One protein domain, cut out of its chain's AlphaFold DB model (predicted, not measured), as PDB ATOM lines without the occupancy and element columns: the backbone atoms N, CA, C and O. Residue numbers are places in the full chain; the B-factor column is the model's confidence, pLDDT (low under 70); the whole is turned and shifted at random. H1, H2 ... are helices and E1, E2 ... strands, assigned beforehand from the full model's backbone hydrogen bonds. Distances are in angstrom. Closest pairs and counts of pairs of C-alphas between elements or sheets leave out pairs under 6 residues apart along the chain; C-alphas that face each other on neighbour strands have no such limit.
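AT A GLANCE: This is residues 143 to 189 and 205 to 276 of the 290 residues of an uncharacterized protein of Pycnoporus cinnabarinus (UniProt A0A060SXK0). Helices H5 and H6 make a V, with H3 packing beside H5 and short H4 bridging H3 and the long H6. The small strand hairpin E1 and E2 lies at the edge of this helical body, beside short H2, which packs on H6; H1 lies near E1. The printed part has 119 residues, in the order H1, E1, E2, H2, H3, H4, H5, H6, and is mostly helix with one antiparallel sheet, E1 - E2. It is compact, with a radius of gyration of the C-alphas of 14.4 A and spans of 43 by 30 by 24 A.

HOW THE PARTS SIT: Start at E1, residues 156 to 158, and E2, residues 164 to 166, an antiparallel hairpin at 137 degrees with N 157 and O 165 2.8 A apart, within hydrogen-bond range. Next find H2, residues 175 to 178, and the hub H6, residues 251 to 275; they touch, closest at C-alphas 175 and 254, 6.6 A, with residues 253 to 257 of H6 alone. H5, residues 234 to 244, touches H6 at a steep tilt of 39 degrees, opposite ways, closest at C-alphas 244 and 251, 5.7 A. H3, residues 207 to 222, touches H5 at a shallow tilt of 18 degrees, opposite ways, closest at C-alphas 208 and 240, 5.1 A. H4, residues 228 to 232, touches H6, closest at C-alphas 228 and 266, 4.1 A, and H3, closest at C-alphas 216 and 231, 5.9 A. H1, residues 145 to 148, touches no helix. Every O i to N i+4 pair is within range in H3, against 19 of 21 in H6, 5 of 7 in H5 and 0 of 1 in H4, which has 1 of 2 O i to N i+3 pairs.

IN THESE COORDINATES: Find C-alpha 145 at (12.923, -40.023, -24.610), where H1 begins. H3 is 21.6 A long, H5 14.9 A. H6 runs 36.9 A to C-alpha 275 at (2.422, -38.388, -41.503).

THE WHOLE: Residues 190 to 204 are not printed; C-alphas 189 and 205 are 8.0 A apart across the cut. Of the links printed whole, none is long. Look for pLDDT under 70 at residues 150 to 152.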
ATOM      1  N   ASP A 143      10.432 -44.992 -28.780       88.50
ATOM      2  CA  ASP A 143      11.003 -43.702 -28.409       88.50
ATOM      3  C   ASP A 143      10.606 -43.338 -26.975       88.50
ATOM      4  O   ASP A 143       9.593 -42.696 -26.712       88.50
ATOM      5  N   ASP A 144      11.441 -43.743 -26.023       81.56
ATOM      6  CA  ASP A 144      11.207 -43.502 -24.600       81.56
ATOM      7  C   ASP A 144      11.626 -42.088 -24.140       81.56
ATOM      8  O   ASP A 144      11.376 -41.696 -22.995       81.56
ATOM      9  N   ARG A 145      12.279 -41.293 -25.003       79.62
ATOM     10  CA  ARG A 145      12.923 -40.023 -24.610       79.62
ATOM     11  C   ARG A 145      11.923 -38.985 -24.124       79.62
ATOM     12  O   ARG A 145      12.224 -38.212 -23.214       79.62
ATOM     13  N   TRP A 146      10.723 -38.970 -24.695       84.25
ATOM     14  CA  TRP A 146       9.705 -37.990 -24.330       84.25
ATOM     15  C   TRP A 146       9.213 -38.148 -22.886       84.25
ATOM     16  O   TRP A 146       8.860 -37.143 -22.269       84.25
ATOM     17  N   MET A 147       9.247 -39.362 -22.318       81.94
ATOM     18  CA  MET A 147       8.885 -39.596 -20.912       81.94
ATOM     19  C   MET A 147       9.828 -38.882 -19.938       81.94
ATOM     20  O   MET A 147       9.450 -38.636 -18.797       81.94
ATOM     21  N   MET A 148      11.048 -38.565 -20.382       74.19
ATOM     22  CA  MET A 148      12.076 -37.909 -19.573       74.19
ATOM     23  C   MET A 148      11.959 -36.380 -19.571       74.19
ATOM     24  O   MET A 148      12.610 -35.718 -18.763       74.19
ATOM     25  N   THR A 149      11.157 -35.814 -20.474       71.69
ATOM     26  CA  THR A 149      10.871 -34.372 -20.524       71.69
ATOM     27  C   THR A 149       9.783 -34.007 -19.507       71.69
ATOM     28  O   THR A 149       9.129 -34.906 -18.982       71.69
ATOM     29  N   ASP A 150       9.574 -32.718 -19.197       62.97
ATOM     30  CA  ASP A 150       8.494 -32.262 -18.292       62.97
ATOM     31  C   ASP A 150       7.095 -32.434 -18.916       62.97
ATOM     32  O   ASP A 150       6.332 -31.487 -19.110       62.97
ATOM     33  N   PHE A 151       6.752 -33.662 -19.297       68.94
ATOM     34  CA  PHE A 151       5.444 -34.004 -19.814       68.94
ATOM     35  C   PHE A 151       4.473 -34.147 -18.648       68.94
ATOM     36  O   PHE A 151       4.617 -35.045 -17.819       68.94
ATOM     37  N   ARG A 152       3.486 -33.245 -18.586       68.88
ATOM     38  CA  ARG A 152       2.427 -33.226 -17.560       68.88
ATOM     39  C   ARG A 152       2.951 -33.259 -16.112       68.88
ATOM     40  O   ARG A 152       2.272 -33.737 -15.211       68.88
ATOM     41  N   GLY A 153       4.140 -32.708 -15.875       70.12
ATOM     42  CA  GLY A 153       4.744 -32.647 -14.546       70.12
ATOM     43  C   GLY A 153       5.629 -33.839 -14.183       70.12
ATOM     44  O   GLY A 153       6.199 -33.836 -13.096       70.12
ATOM     45  N   HIS A 154       5.807 -34.827 -15.066       78.00
ATOM     46  CA  HIS A 154       6.622 -36.022 -14.793       78.00
ATOM     47  C   HIS A 154       8.134 -35.816 -14.966       78.00
ATOM     48  O   HIS A 154       8.868 -36.792 -15.109       78.00
ATOM     49  N   ALA A 155       8.635 -34.577 -14.946       78.88
ATOM     50  CA  ALA A 155      10.062 -34.301 -15.093       78.88
ATOM     51  C   ALA A 155      10.909 -35.083 -14.075       78.88
ATOM     52  O   ALA A 155      10.687 -35.006 -12.863       78.88
ATOM     53  N   LEU A 156      11.931 -35.787 -14.566       81.50
ATOM     54  CA  LEU A 156      12.820 -36.628 -13.767       81.50
ATOM     55  C   LEU A 156      14.218 -36.014 -13.654       81.50
ATOM     56  O   LEU A 156      14.690 -35.314 -14.544       81.50
ATOM     57  N   ARG A 157      14.914 -36.323 -12.558       79.75
ATOM     58  CA  ARG A 157      16.330 -35.995 -12.360       79.75
ATOM     59  C   ARG A 157      17.076 -37.144 -11.698       79.75
ATOM     60  O   ARG A 157      16.488 -37.993 -11.028       79.75
ATOM     61  N   VAL A 158      18.397 -37.124 -11.817       78.25
ATOM     62  CA  VAL A 158      19.274 -38.055 -11.105       78.25
ATOM     63  C   VAL A 158      19.692 -37.428  -9.773       78.25
ATOM     64  O   VAL A 158      20.166 -36.294  -9.705       78.25
ATOM     65  N   SER A 159      19.465 -38.143  -8.676       77.44
ATOM     66  CA  SER A 159      19.917 -37.742  -7.342       77.44
ATOM     67  C   SER A 159      21.434 -37.905  -7.195       77.44
ATOM     68  O   SER A 159      22.061 -38.672  -7.918       77.44
ATOM     69  N   LYS A 160      22.030 -37.282  -6.167       74.38
ATOM     70  CA  LYS A 160      23.460 -37.458  -5.832       74.38
ATOM     71  C   LYS A 160      23.871 -38.922  -5.592       74.38
ATOM     72  O   LYS A 160      25.052 -39.233  -5.639       74.38
ATOM     73  N   ARG A 161      22.907 -39.809  -5.309       74.38
ATOM     74  CA  ARG A 161      23.115 -41.252  -5.092       74.38
ATOM     75  C   ARG A 161      22.938 -42.088  -6.369       74.38
ATOM     76  O   ARG A 161      22.887 -43.306  -6.276       74.38
ATOM     77  N   GLY A 162      22.763 -41.457  -7.532       73.06
ATOM     78  CA  GLY A 162      22.525 -42.143  -8.808       73.06
ATOM     79  C   GLY A 162      21.083 -42.621  -9.025       73.06
ATOM     80  O   GLY A 162      20.765 -43.135 -10.089       73.06
ATOM     81  N   ASN A 163      20.184 -42.426  -8.053       78.06
ATOM     82  CA  ASN A 163      18.776 -42.813  -8.185       78.06
ATOM     83  C   ASN A 163      17.980 -41.803  -9.010       78.06
ATOM     84  O   ASN A 163      18.139 -40.597  -8.805       78.06
ATOM     85  N   ILE A 164      17.066 -42.297  -9.843       81.12
ATOM     86  CA  ILE A 164      16.097 -41.488 -10.587       81.12
ATOM     87  C   ILE A 164      14.975 -41.077  -9.641       81.12
ATOM     88  O   ILE A 164      14.369 -41.917  -8.975       81.12
ATOM     89  N   VAL A 165      14.709 -39.780  -9.578       82.06
ATOM     90  CA  VAL A 165      13.676 -39.195  -8.725       82.06
ATOM     91  C   VAL A 165      12.919 -38.118  -9.498       82.06
ATOM     92  O   VAL A 165      13.477 -37.556 -10.445       82.06
ATOM     93  N   PRO A 166      11.682 -37.786  -9.100       83.50
ATOM     94  CA  PRO A 166      11.008 -36.601  -9.613       83.50
ATOM     95  C   PRO A 166      11.872 -35.347  -9.413       83.50
ATOM     96  O   PRO A 166      12.586 -35.203  -8.409       83.50
ATOM     97  N   SER A 167      11.838 -34.452 -10.393       78.75
ATOM     98  CA  SER A 167      12.526 -33.161 -10.354       78.75
ATOM     99  C   SER A 167      12.034 -32.319  -9.175       78.75
ATOM    100  O   SER A 167      12.850 -31.867  -8.367       78.75
ATOM    101  N   GLU A 168      10.712 -32.237  -9.018       76.62
ATOM    102  CA  GLU A 168      10.000 -31.592  -7.919       76.62
ATOM    103  C   GLU A 168       9.360 -32.634  -6.983       76.62
ATOM    104  O   GLU A 168       8.662 -33.528  -7.458       76.62
ATOM    105  N   PRO A 169       9.519 -32.521  -5.649       72.81
ATOM    106  CA  PRO A 169       8.919 -33.461  -4.694       72.81
ATOM    107  C   PRO A 169       7.384 -33.500  -4.717       72.81
ATOM    108  O   PRO A 169       6.792 -34.500  -4.321       72.81
ATOM    109  N   SER A 170       6.750 -32.402  -5.135       74.19
ATOM    110  CA  SER A 170       5.297 -32.238  -5.229       74.19
ATOM    111  C   SER A 170       4.691 -32.857  -6.486       74.19
ATOM    112  O   SER A 170       3.474 -33.031  -6.535       74.19
ATOM    113  N   LYS A 171       5.504 -33.172  -7.501       75.12
ATOM    114  CA  LYS A 171       5.029 -33.724  -8.769       75.12
ATOM    115  C   LYS A 171       5.243 -35.243  -8.820       75.12
ATOM    116  O   LYS A 171       6.258 -35.740  -8.317       75.12
ATOM    117  N   PRO A 172       4.298 -36.008  -9.395       74.81
ATOM    118  CA  PRO A 172       4.515 -37.424  -9.651       74.81
ATOM    119  C   PRO A 172       5.593 -37.582 -10.727       74.81
ATOM    120  O   PRO A 172       5.762 -36.722 -11.580       74.81
ATOM    121  N   GLY A 173       6.346 -38.672 -10.671       84.00
ATOM    122  CA  GLY A 173       7.186 -39.106 -11.780       84.00
ATOM    123  C   GLY A 173       6.841 -40.551 -12.078       84.00
ATOM    124  O   GLY A 173       6.454 -41.274 -11.160       84.00
ATOM    125  N   TRP A 174       7.025 -40.980 -13.325       91.25
ATOM    126  CA  TRP A 174       6.664 -42.324 -13.766       91.25
ATOM    127  C   TRP A 174       7.163 -43.405 -12.802       91.25
ATOM    128  O   TRP A 174       8.366 -43.595 -12.586       91.25
ATOM    129  N   THR A 175       6.233 -44.139 -12.204       92.38
ATOM    130  CA  THR A 175       6.512 -45.095 -11.135       92.38
ATOM    131  C   THR A 175       7.364 -46.256 -11.647       92.38
ATOM    132  O   THR A 175       8.233 -46.751 -10.929       92.38
ATOM    133  N   TRP A 176       7.232 -46.648 -12.917       93.56
ATOM    134  CA  TRP A 176       8.133 -47.636 -13.524       93.56
ATOM    135  C   TRP A 176       9.564 -47.123 -13.752       93.56
ATOM    136  O   TRP A 176      10.459 -47.939 -13.958       93.56
ATOM    137  N   LEU A 177       9.819 -45.817 -13.681       90.94
ATOM    138  CA  LEU A 177      11.166 -45.241 -13.771       90.94
ATOM    139  C   LEU A 177      11.750 -44.931 -12.386       90.94
ATOM    140  O   LEU A 177      12.957 -45.047 -12.185       90.94
ATOM    141  N   THR A 178      10.902 -44.592 -11.412       89.38
ATOM    142  CA  THR A 178      11.319 -44.152 -10.070       89.38
ATOM    143  C   THR A 178      11.293 -45.255  -9.004       89.38
ATOM    144  O   THR A 178      12.064 -45.199  -8.044       89.38
ATOM    145  N   CYS A 179      10.450 -46.285  -9.150       91.81
ATOM    146  CA  CYS A 179      10.377 -47.402  -8.202       91.81
ATOM    147  C   CYS A 179      11.702 -48.159  -8.143       91.81
ATOM    148  O   CYS A 179      12.258 -48.490  -9.178       91.81
ATOM    149  N   GLN A 180      12.182 -48.509  -6.949       88.88
ATOM    150  CA  GLN A 180      13.423 -49.280  -6.769       88.88
ATOM    151  C   GLN A 180      13.179 -50.737  -6.348       88.88
ATOM    152  O   GLN A 180      14.111 -51.533  -6.326       88.88
ATOM    153  N   SER A 181      11.932 -51.102  -6.034       91.50
ATOM    154  CA  SER A 181      11.582 -52.410  -5.464       91.50
ATOM    155  C   SER A 181      11.248 -53.474  -6.512       91.50
ATOM    156  O   SER A 181      11.440 -54.658  -6.255       91.50
ATOM    157  N   CYS A 182      10.735 -53.090  -7.686       93.31
ATOM    158  CA  CYS A 182      10.431 -54.056  -8.747       93.31
ATOM    159  C   CYS A 182      11.679 -54.428  -9.554       93.31
ATOM    160  O   CYS A 182      12.585 -53.611  -9.736       93.31
ATOM    161  N   LYS A 183      11.660 -55.628 -10.147       93.69
ATOM    162  CA  LYS A 183      12.665 -56.082 -11.117       93.69
ATOM    163  C   LYS A 183      12.817 -55.066 -12.260       93.69
ATOM    164  O   LYS A 183      11.822 -54.650 -12.860       93.69
ATOM    165  N   ALA A 184      14.056 -54.668 -12.535       92.38
ATOM    166  CA  ALA A 184      14.391 -53.837 -13.688       92.38
ATOM    167  C   ALA A 184      14.235 -54.642 -14.987       92.38
ATOM    168  O   ALA A 184      14.487 -55.848 -15.011       92.38
ATOM    169  N   GLY A 185      13.797 -53.968 -16.043       90.69
ATOM    170  CA  GLY A 185      13.693 -54.519 -17.383       90.69
ATOM    171  C   GLY A 185      15.046 -54.653 -18.087       90.69
ATOM    172  O   GLY A 185      16.111 -54.306 -17.548       90.69
ATOM    173  N   ASN A 186      15.009 -55.194 -19.299       89.25
ATOM    174  CA  ASN A 186      16.195 -55.411 -20.117       89.25
ATOM    175  C   ASN A 186      16.549 -54.168 -20.933       89.25
ATOM    176  O   ASN A 186      17.728 -53.946 -21.206       89.25
ATOM    177  N   SER A 187      15.549 -53.350 -21.261       86.31
ATOM    178  CA  SER A 187      15.736 -52.105 -21.993       86.31
ATOM    179  C   SER A 187      16.327 -50.997 -21.125       86.31
ATOM    180  O   SER A 187      16.239 -51.006 -19.890       86.31
ATOM    181  N   SER A 188      16.979 -50.044 -21.786       84.44
ATOM    182  CA  SER A 188      17.630 -48.932 -21.117       84.44
ATOM    183  C   SER A 188      17.459 -47.638 -21.903       84.44
ATOM    184  O   SER A 188      17.739 -47.605 -23.098       84.44
ATOM    185  N   ILE A 189      17.033 -46.584 -21.218       81.12
ATOM    186  CA  ILE A 189      16.836 -45.244 -21.761       81.12
ATOM    187  C   ILE A 189      18.127 -44.461 -21.519       81.12
ATOM    188  O   ILE A 189      18.524 -44.228 -20.371       81.12
ATOM    189  N   PRO A 205      13.490 -49.026 -17.018       92.44
ATOM    190  CA  PRO A 205      12.099 -49.199 -16.629       92.44
ATOM    191  C   PRO A 205      11.878 -50.476 -15.816       92.44
ATOM    192  O   PRO A 205      12.644 -51.438 -15.902       92.44
ATOM    193  N   ARG A 206      10.810 -50.522 -15.017       95.00
ATOM    194  CA  ARG A 206      10.391 -51.760 -14.351       95.00
ATOM    195  C   ARG A 206       9.830 -52.746 -15.377       95.00
ATOM    196  O   ARG A 206       9.079 -52.368 -16.273       95.00
ATOM    197  N   LEU A 207      10.138 -54.028 -15.178       96.38
ATOM    198  CA  LEU A 207       9.823 -55.105 -16.124       96.38
ATOM    199  C   LEU A 207       8.330 -55.196 -16.484       96.38
ATOM    200  O   LEU A 207       8.002 -55.539 -17.615       96.38
ATOM    201  N   TRP A 208       7.423 -54.885 -15.552       97.19
ATOM    202  CA  TRP A 208       5.978 -54.942 -15.810       97.19
ATOM    203  C   TRP A 208       5.538 -53.950 -16.897       97.19
ATOM    204  O   TRP A 208       4.690 -54.288 -17.718       97.19
ATOM    205  N   TRP A 209       6.141 -52.759 -16.933       96.69
ATOM    206  CA  TRP A 209       5.849 -51.745 -17.945       96.69
ATOM    207  C   TRP A 209       6.517 -52.099 -19.276       96.69
ATOM    208  O   TRP A 209       5.883 -52.005 -20.321       96.69
ATOM    209  N   GLU A 210       7.760 -52.593 -19.235       95.75
ATOM    210  CA  GLU A 210       8.475 -53.053 -20.435       95.75
ATOM    211  C   GLU A 210       7.712 -54.187 -21.132       95.75
ATOM    212  O   GLU A 210       7.481 -54.130 -22.334       95.75
ATOM    213  N   THR A 211       7.200 -55.151 -20.363       96.69
ATOM    214  CA  THR A 211       6.375 -56.248 -20.893       96.69
ATOM    215  C   THR A 211       5.103 -55.727 -21.569       96.69
ATOM    216  O   THR A 211       4.703 -56.241 -22.613       96.69
ATOM    217  N   TYR A 212       4.465 -54.702 -20.998       97.75
ATOM    218  CA  TYR A 212       3.297 -54.053 -21.595       97.75
ATOM    219  C   TYR A 212       3.637 -53.349 -22.911       97.75
ATOM    220  O   TYR A 212       2.969 -53.593 -23.918       97.75
ATOM    221  N   ARG A 213       4.695 -52.527 -22.925       96.69
ATOM    222  CA  ARG A 213       5.170 -51.839 -24.132       96.69
ATOM    223  C   ARG A 213       5.464 -52.846 -25.238       96.69
ATOM    224  O   ARG A 213       4.974 -52.691 -26.354       96.69
ATOM    225  N   ASP A 214       6.217 -53.893 -24.918       96.06
ATOM    226  CA  ASP A 214       6.629 -54.907 -25.886       96.06
ATOM    227  C   ASP A 214       5.421 -55.705 -26.406       96.06
ATOM    228  O   ASP A 214       5.363 -56.037 -27.590       96.06
ATOM    229  N   SER A 215       4.413 -55.943 -25.559       96.81
ATOM    230  CA  SER A 215       3.143 -56.553 -25.978       96.81
ATOM    231  C   SER A 215       2.371 -55.646 -26.941       96.81
ATOM    232  O   SER A 215       1.896 -56.127 -27.964       96.81
ATOM    233  N   CYS A 216       2.317 -54.333 -26.691       97.00
ATOM    234  CA  CYS A 216       1.712 -53.371 -27.619       97.00
ATOM    235  C   CYS A 216       2.455 -53.327 -28.961       97.00
ATOM    236  O   CYS A 216       1.832 -53.380 -30.019       97.00
ATOM    237  N   VAL A 217       3.791 -53.277 -28.935       96.69
ATOM    238  CA  VAL A 217       4.621 -53.307 -30.151       96.69
ATOM    239  C   VAL A 217       4.372 -54.591 -30.943       96.69
ATOM    240  O   VAL A 217       4.247 -54.546 -32.168       96.69
ATOM    241  N   LYS A 218       4.276 -55.731 -30.251       95.44
ATOM    242  CA  LYS A 218       3.976 -57.027 -30.860       95.44
ATOM    243  C   LYS A 218       2.594 -57.036 -31.512       95.44
ATOM    244  O   LYS A 218       2.501 -57.452 -32.663       95.44
ATOM    245  N   GLU A 219       1.563 -56.550 -30.825       94.50
ATOM    246  CA  GLU A 219       0.207 -56.442 -31.377       94.50
ATOM    247  C   GLU A 219       0.172 -55.572 -32.641       94.50
ATOM    248  O   GLU A 219      -0.351 -55.985 -33.676       94.50
ATOM    249  N   ILE A 220       0.799 -54.393 -32.593       95.00
ATOM    250  CA  ILE A 220       0.840 -53.457 -33.723       95.00
ATOM    251  C   ILE A 220       1.551 -54.082 -34.928       95.00
ATOM    252  O   ILE A 220       1.032 -54.012 -36.044       95.00
ATOM    253  N   ARG A 221       2.728 -54.691 -34.724       94.06
ATOM    254  CA  ARG A 221       3.559 -55.220 -35.817       94.06
ATOM    255  C   ARG A 221       3.040 -56.534 -36.387       94.06
ATOM    256  O   ARG A 221       3.006 -56.672 -37.602       94.06
ATOM    257  N   LEU A 222       2.652 -57.492 -35.544       90.94
ATOM    258  CA  LEU A 222       2.248 -58.821 -36.019       90.94
ATOM    259  C   LEU A 222       0.869 -58.816 -36.673       90.94
ATOM    260  O   LEU A 222       0.660 -59.540 -37.641       90.94
ATOM    261  N   PHE A 223      -0.060 -58.005 -36.168       89.94
ATOM    262  CA  PHE A 223      -1.415 -57.929 -36.715       89.94
ATOM    263  C   PHE A 223      -1.621 -56.729 -37.641       89.94
ATOM    264  O   PHE A 223      -2.739 -56.495 -38.094       89.94
ATOM    265  N   LEU A 224      -0.559 -55.962 -37.923       91.12
ATOM    266  CA  LEU A 224      -0.603 -54.752 -38.745       91.12
ATOM    267  C   LEU A 224      -1.744 -53.823 -38.304       91.12
ATOM    268  O   LEU A 224      -2.589 -53.426 -39.109       91.12
ATOM    269  N   ARG A 225      -1.800 -53.520 -37.003       91.12
ATOM    270  CA  ARG A 225      -2.830 -52.678 -36.373       91.12
ATOM    271  C   ARG A 225      -2.220 -51.338 -35.948       91.12
ATOM    272  O   ARG A 225      -1.931 -51.166 -34.767       91.12
ATOM    273  N   PRO A 226      -2.017 -50.373 -36.863       92.19
ATOM    274  CA  PRO A 226      -1.479 -49.049 -36.536       92.19
ATOM    275  C   PRO A 226      -2.526 -48.151 -35.858       92.19
ATOM    276  O   PRO A 226      -2.740 -47.013 -36.267       92.19
ATOM    277  N   LEU A 227      -3.232 -48.677 -34.854       92.25
ATOM    278  CA  LEU A 227      -4.360 -48.006 -34.223       92.25
ATOM    279  C   LEU A 227      -3.962 -47.401 -32.877       92.25
ATOM    280  O   LEU A 227      -3.430 -48.121 -32.029       92.25
ATOM    281  N   PRO A 228      -4.307 -46.122 -32.627       93.31
ATOM    282  CA  PRO A 228      -4.121 -45.489 -31.323       93.31
ATOM    283  C   PRO A 228      -4.772 -46.264 -30.174       93.31
ATOM    284  O   PRO A 228      -4.257 -46.271 -29.062       93.31
ATOM    285  N   SER A 229      -5.890 -46.948 -30.435       94.19
ATOM    286  CA  SER A 229      -6.632 -47.684 -29.410       94.19
ATOM    287  C   SER A 229      -5.872 -48.884 -28.849       94.19
ATOM    288  O   SER A 229      -6.145 -49.259 -27.712       94.19
ATOM    289  N   VAL A 230      -4.916 -49.468 -29.589       95.44
ATOM    290  CA  VAL A 230      -4.222 -50.706 -29.182       95.44
ATOM    291  C   VAL A 230      -3.597 -50.550 -27.802       95.44
ATOM    292  O   VAL A 230      -3.823 -51.381 -26.933       95.44
ATOM    293  N   VAL A 231      -2.905 -49.441 -27.544       96.19
ATOM    294  CA  VAL A 231      -2.239 -49.202 -26.249       96.19
ATOM    295  C   VAL A 231      -3.222 -49.027 -25.084       96.19
ATOM    296  O   VAL A 231      -2.839 -49.121 -23.927       96.19
ATOM    297  N   THR A 232      -4.508 -48.817 -25.360       96.38
ATOM    298  CA  THR A 232      -5.556 -48.704 -24.332       96.38
ATOM    299  C   THR A 232      -6.339 -50.004 -24.112       96.38
ATOM    300  O   THR A 232      -7.219 -50.061 -23.254       96.38
ATOM    301  N   GLU A 233      -6.039 -51.069 -24.862       96.12
ATOM    302  CA  GLU A 233      -6.794 -52.320 -24.797       96.12
ATOM    303  C   GLU A 233      -6.570 -53.055 -23.468       96.12
ATOM    304  O   GLU A 233      -5.448 -53.320 -23.027       96.12
ATOM    305  N   SER A 234      -7.673 -53.443 -22.820       96.88
ATOM    306  CA  SER A 234      -7.648 -54.004 -21.465       96.88
ATOM    307  C   SER A 234      -6.827 -55.288 -21.349       96.88
ATOM    308  O   SER A 234      -6.256 -55.556 -20.293       96.88
ATOM    309  N   HIS A 235      -6.746 -56.086 -22.416       95.75
ATOM    310  CA  HIS A 235      -5.972 -57.327 -22.410       95.75
ATOM    311  C   HIS A 235      -4.451 -57.090 -22.394       95.75
ATOM    312  O   HIS A 235      -3.724 -57.975 -21.950       95.75
ATOM    313  N   LEU A 236      -3.982 -55.901 -22.799       96.56
ATOM    314  CA  LEU A 236      -2.578 -55.487 -22.710       96.56
ATOM    315  C   LEU A 236      -2.283 -54.790 -21.379       96.56
ATOM    316  O   LEU A 236      -1.267 -55.066 -20.745       96.56
ATOM    317  N   ILE A 237      -3.196 -53.930 -20.920       97.00
ATOM    318  CA  ILE A 237      -3.040 -53.163 -19.675       97.00
ATOM    319  C   ILE A 237      -3.124 -54.058 -18.431       97.00
ATOM    320  O   ILE A 237      -2.298 -53.949 -17.522       97.00
ATOM    321  N   ARG A 238      -4.119 -54.952 -18.363       97.25
ATOM    322  CA  ARG A 238      -4.435 -55.711 -17.142       97.25
ATOM    323  C   ARG A 238      -3.255 -56.547 -16.618       97.25
ATOM    324  O   ARG A 238      -2.950 -56.404 -15.434       97.25
ATOM    325  N   PRO A 239      -2.537 -57.343 -17.440       97.81
ATOM    326  CA  PRO A 239      -1.385 -58.108 -16.957       97.81
ATOM    327  C   PRO A 239      -0.280 -57.221 -16.367       97.81
ATOM    328  O   PRO A 239       0.395 -57.607 -15.410       97.81
ATOM    329  N   ALA A 240      -0.093 -56.019 -16.912       97.19
ATOM    330  CA  ALA A 240       0.896 -55.059 -16.434       97.19
ATOM    331  C   ALA A 240       0.543 -54.553 -15.026       97.19
ATOM    332  O   ALA A 240       1.390 -54.559 -14.128       97.19
ATOM    333  N   LEU A 241      -0.726 -54.186 -14.823       97.50
ATOM    334  CA  LEU A 241      -1.237 -53.691 -13.544       97.50
ATOM    335  C   LEU A 241      -1.269 -54.779 -12.466       97.50
ATOM    336  O   LEU A 241      -0.876 -54.511 -11.334       97.50
ATOM    337  N   GLU A 242      -1.637 -56.014 -12.810       97.00
ATOM    338  CA  GLU A 242      -1.585 -57.156 -11.883       97.00
ATOM    339  C   GLU A 242      -0.161 -57.423 -11.372       97.00
ATOM    340  O   GLU A 242       0.042 -57.773 -10.206       97.00
ATOM    341  N   ASN A 243       0.852 -57.229 -12.223       95.69
ATOM    342  CA  ASN A 243       2.252 -57.321 -11.815       95.69
ATOM    343  C   ASN A 243       2.696 -56.112 -10.978       95.69
ATOM    344  O   ASN A 243       3.406 -56.284  -9.985       95.69
ATOM    345  N   ALA A 244       2.275 -54.899 -11.348       96.31
ATOM    346  CA  ALA A 244       2.581 -53.679 -10.604       96.31
ATOM    347  C   ALA A 244       1.971 -53.688  -9.188       96.31
ATOM    348  O   ALA A 244       2.636 -53.275  -8.239       96.31
ATOM    349  N   ALA A 245       0.759 -54.232  -9.034       96.00
ATOM    350  CA  ALA A 245       0.030 -54.334  -7.767       96.00
ATOM    351  C   ALA A 245       0.766 -55.157  -6.693       96.00
ATOM    352  O   ALA A 245       0.546 -54.981  -5.499       96.00
ATOM    353  N   ARG A 246       1.710 -56.022  -7.089       96.00
ATOM    354  CA  ARG A 246       2.550 -56.795  -6.152       96.00
ATOM    355  C   ARG A 246       3.584 -55.934  -5.419       96.00
ATOM    356  O   ARG A 246       4.255 -56.419  -4.509       96.00
ATOM    357  N   CYS A 247       3.755 -54.675  -5.818       96.38
ATOM    358  CA  CYS A 247       4.704 -53.745  -5.228       96.38
ATOM    359  C   CYS A 247       3.985 -52.590  -4.533       96.38
ATOM    360  O   CYS A 247       3.286 -51.819  -5.182       96.38
ATOM    361  N   LYS A 248       4.277 -52.389  -3.242       94.94
ATOM    362  CA  LYS A 248       3.713 -51.303  -2.418       94.94
ATOM    363  C   LYS A 248       3.959 -49.893  -2.975       94.94
ATOM    364  O   LYS A 248       3.211 -48.977  -2.671       94.94
ATOM    365  N   THR A 249       5.018 -49.709  -3.766       92.88
ATOM    366  CA  THR A 249       5.336 -48.423  -4.406       92.88
ATOM    367  C   THR A 249       4.532 -48.211  -5.688       92.88
ATOM    368  O   THR A 249       4.137 -47.085  -5.977       92.88
ATOM    369  N   CYS A 250       4.315 -49.276  -6.468       95.19
ATOM    370  CA  CYS A 250       3.669 -49.189  -7.777       95.19
ATOM    371  C   CYS A 250       2.148 -49.275  -7.700       95.19
ATOM    372  O   CYS A 250       1.476 -48.558  -8.430       95.19
ATOM    373  N   GLU A 251       1.617 -50.119  -6.821       95.00
ATOM    374  CA  GLU A 251       0.186 -50.384  -6.663       95.00
ATOM    375  C   GLU A 251      -0.703 -49.121  -6.619       95.00
ATOM    376  O   GLU A 251      -1.613 -49.040  -7.443       95.00
ATOM    377  N   PRO A 252      -0.417 -48.084  -5.804       94.31
ATOM    378  CA  PRO A 252      -1.307 -46.923  -5.707       94.31
ATOM    379  C   PRO A 252      -1.272 -45.982  -6.923       94.31
ATOM    380  O   PRO A 252      -2.133 -45.112  -7.038       94.31
ATOM    381  N   LYS A 253      -0.272 -46.095  -7.809       93.38
ATOM    382  CA  LYS A 253      -0.013 -45.114  -8.885       93.38
ATOM    383  C   LYS A 253      -0.067 -45.701 -10.289       93.38
ATOM    384  O   LYS A 253      -0.421 -44.998 -11.232       93.38
ATOM    385  N   ALA A 254       0.265 -46.984 -10.432       95.31
ATOM    386  CA  ALA A 254       0.486 -47.621 -11.725       95.31
ATOM    387  C   ALA A 254      -0.729 -47.520 -12.651       95.31
ATOM    388  O   ALA A 254      -0.548 -47.275 -13.835       95.31
ATOM    389  N   ALA A 255      -1.954 -47.662 -12.134       95.38
ATOM    390  CA  ALA A 255      -3.162 -47.579 -12.954       95.38
ATOM    391  C   ALA A 255      -3.365 -46.185 -13.573       95.38
ATOM    392  O   ALA A 255      -3.584 -46.075 -14.781       95.38
ATOM    393  N   ALA A 256      -3.254 -45.128 -12.763       93.69
ATOM    394  CA  ALA A 256      -3.424 -43.752 -13.223       93.69
ATOM    395  C   ALA A 256      -2.310 -43.349 -14.201       93.69
ATOM    396  O   ALA A 256      -2.591 -42.879 -15.300       93.69
ATOM    397  N   GLU A 257      -1.053 -43.614 -13.840       93.44
ATOM    398  CA  GLU A 257       0.101 -43.244 -14.661       93.44
ATOM    399  C   GLU A 257       0.177 -44.055 -15.966       93.44
ATOM    400  O   GLU A 257       0.515 -43.507 -17.012       93.44
ATOM    401  N   LEU A 258      -0.171 -45.348 -15.951       95.69
ATOM    402  CA  LEU A 258      -0.198 -46.157 -17.174       95.69
ATOM    403  C   LEU A 258      -1.299 -45.694 -18.133       95.69
ATOM    404  O   LEU A 258      -1.074 -45.675 -19.341       95.69
ATOM    405  N   SER A 259      -2.460 -45.295 -17.606       94.81
ATOM    406  CA  SER A 259      -3.552 -44.743 -18.420       94.81
ATOM    407  C   SER A 259      -3.138 -43.414 -19.054       94.81
ATOM    408  O   SER A 259      -3.284 -43.231 -20.260       94.81
ATOM    409  N   GLU A 260      -2.528 -42.521 -18.268       93.31
ATOM    410  CA  GLU A 260      -1.989 -41.248 -18.753       93.31
ATOM    411  C   GLU A 260      -0.935 -41.449 -19.854       93.31
ATOM    412  O   GLU A 260      -0.959 -40.773 -20.887       93.31
ATOM    413  N   TYR A 261      -0.026 -42.406 -19.656       94.00
ATOM    414  CA  TYR A 261       0.960 -42.795 -20.655       94.00
ATOM    415  C   TYR A 261       0.298 -43.341 -21.926       94.00
ATOM    416  O   TYR A 261       0.637 -42.902 -23.025       94.00
ATOM    417  N   ALA A 262      -0.657 -44.266 -21.794       95.88
ATOM    418  CA  ALA A 262      -1.336 -44.883 -22.930       95.88
ATOM    419  C   ALA A 262      -2.081 -43.842 -23.780       95.88
ATOM    420  O   ALA A 262      -1.960 -43.859 -25.002       95.88
ATOM    421  N   GLU A 263      -2.765 -42.879 -23.158       94.31
ATOM    422  CA  GLU A 263      -3.406 -41.764 -23.868       94.31
ATOM    423  C   GLU A 263      -2.396 -40.880 -24.612       94.31
ATOM    424  O   GLU A 263      -2.635 -40.464 -25.750       94.31
ATOM    425  N   ALA A 264      -1.261 -40.570 -23.978       92.81
ATOM    426  CA  ALA A 264      -0.214 -39.763 -24.594       92.81
ATOM    427  C   ALA A 264       0.410 -40.479 -25.801       92.81
ATOM    428  O   ALA A 264       0.629 -39.856 -26.843       92.81
ATOM    429  N   VAL A 265       0.654 -41.786 -25.682       95.00
ATOM    430  CA  VAL A 265       1.147 -42.625 -26.777       95.00
ATOM    431  C   VAL A 265       0.114 -42.742 -27.890       95.00
ATOM    432  O   VAL A 265       0.478 -42.574 -29.048       95.00
ATOM    433  N   ALA A 266      -1.165 -42.956 -27.573       95.94
ATOM    434  CA  ALA A 266      -2.234 -43.047 -28.566       95.94
ATOM    435  C   ALA A 266      -2.271 -41.800 -29.471       95.94
ATOM    436  O   ALA A 266      -2.257 -41.921 -30.694       95.94
ATOM    437  N   LYS A 267      -2.198 -40.597 -28.883       94.19
ATOM    438  CA  LYS A 267      -2.141 -39.333 -29.645       94.19
ATOM    439  C   LYS A 267      -0.900 -39.220 -30.531       94.19
ATOM    440  O   LYS A 267      -0.970 -38.688 -31.635       94.19
ATOM    441  N   ARG A 268       0.250 -39.704 -30.053       94.56
ATOM    442  CA  ARG A 268       1.497 -39.718 -30.834       94.56
ATOM    443  C   ARG A 268       1.427 -40.720 -31.985       94.56
ATOM    444  O   ARG A 268       1.844 -40.379 -33.083       94.56
ATOM    445  N   ILE A 269       0.856 -41.907 -31.754       95.38
ATOM    446  CA  ILE A 269       0.589 -42.904 -32.801       95.38
ATOM    447  C   ILE A 269      -0.287 -42.283 -33.886       95.38
ATOM    448  O   ILE A 269       0.071 -42.350 -35.055       95.38
ATOM    449  N   GLU A 270      -1.391 -41.635 -33.512       94.38
ATOM    450  CA  GLU A 270      -2.278 -40.964 -34.465       94.38
ATOM    451  C   GLU A 270      -1.527 -39.920 -35.304       94.38
ATOM    452  O   GLU A 270      -1.608 -39.931 -36.533       94.38
ATOM    453  N   ALA A 271      -0.735 -39.064 -34.651       93.62
ATOM    454  CA  ALA A 271       0.037 -38.023 -35.320       93.62
ATOM    455  C   ALA A 271       1.113 -38.582 -36.266       93.62
ATOM    456  O   ALA A 271       1.288 -38.055 -37.364       93.62
ATOM    457  N   ASP A 272       1.840 -39.628 -35.869       93.50
ATOM    458  CA  ASP A 272       2.922 -40.195 -36.679       93.50
ATOM    459  C   ASP A 272       2.398 -41.084 -37.809       93.50
ATOM    460  O   ASP A 272       2.901 -40.995 -38.928       93.50
ATOM    461  N   VAL A 273       1.332 -41.854 -37.578       93.19
ATOM    462  CA  VAL A 273       0.641 -42.599 -38.643       93.19
ATOM    463  C   VAL A 273       0.035 -41.638 -39.669       93.19
ATOM    464  O   VAL A 273       0.125 -41.890 -40.867       93.19
ATOM    465  N   ALA A 274      -0.509 -40.491 -39.244       90.88
ATOM    466  CA  ALA A 274      -1.054 -39.491 -40.163       90.88
ATOM    467  C   ALA A 274      -0.003 -38.871 -41.105       90.88
ATOM    468  O   ALA A 274      -0.373 -38.431 -42.200       90.88
ATOM    469  N   LYS A 275       1.278 -38.848 -40.693       89.94
ATOM    470  CA  LYS A 275       2.422 -38.388 -41.503       89.94
ATOM    471  C   LYS A 275       2.891 -39.426 -42.518       89.94
ATOM    472  O   LYS A 275       3.585 -39.050 -43.463       89.94
ATOM    473  N   VAL A 276       2.552 -40.706 -42.335       88.62
ATOM    474  CA  VAL A 276       2.897 -41.749 -43.306       88.62
ATOM    475  C   VAL A 276       2.176 -41.423 -44.602       88.62
ATOM    476  O   VAL A 276       0.944 -41.435 -44.690       88.62
TER     477      VAL A 276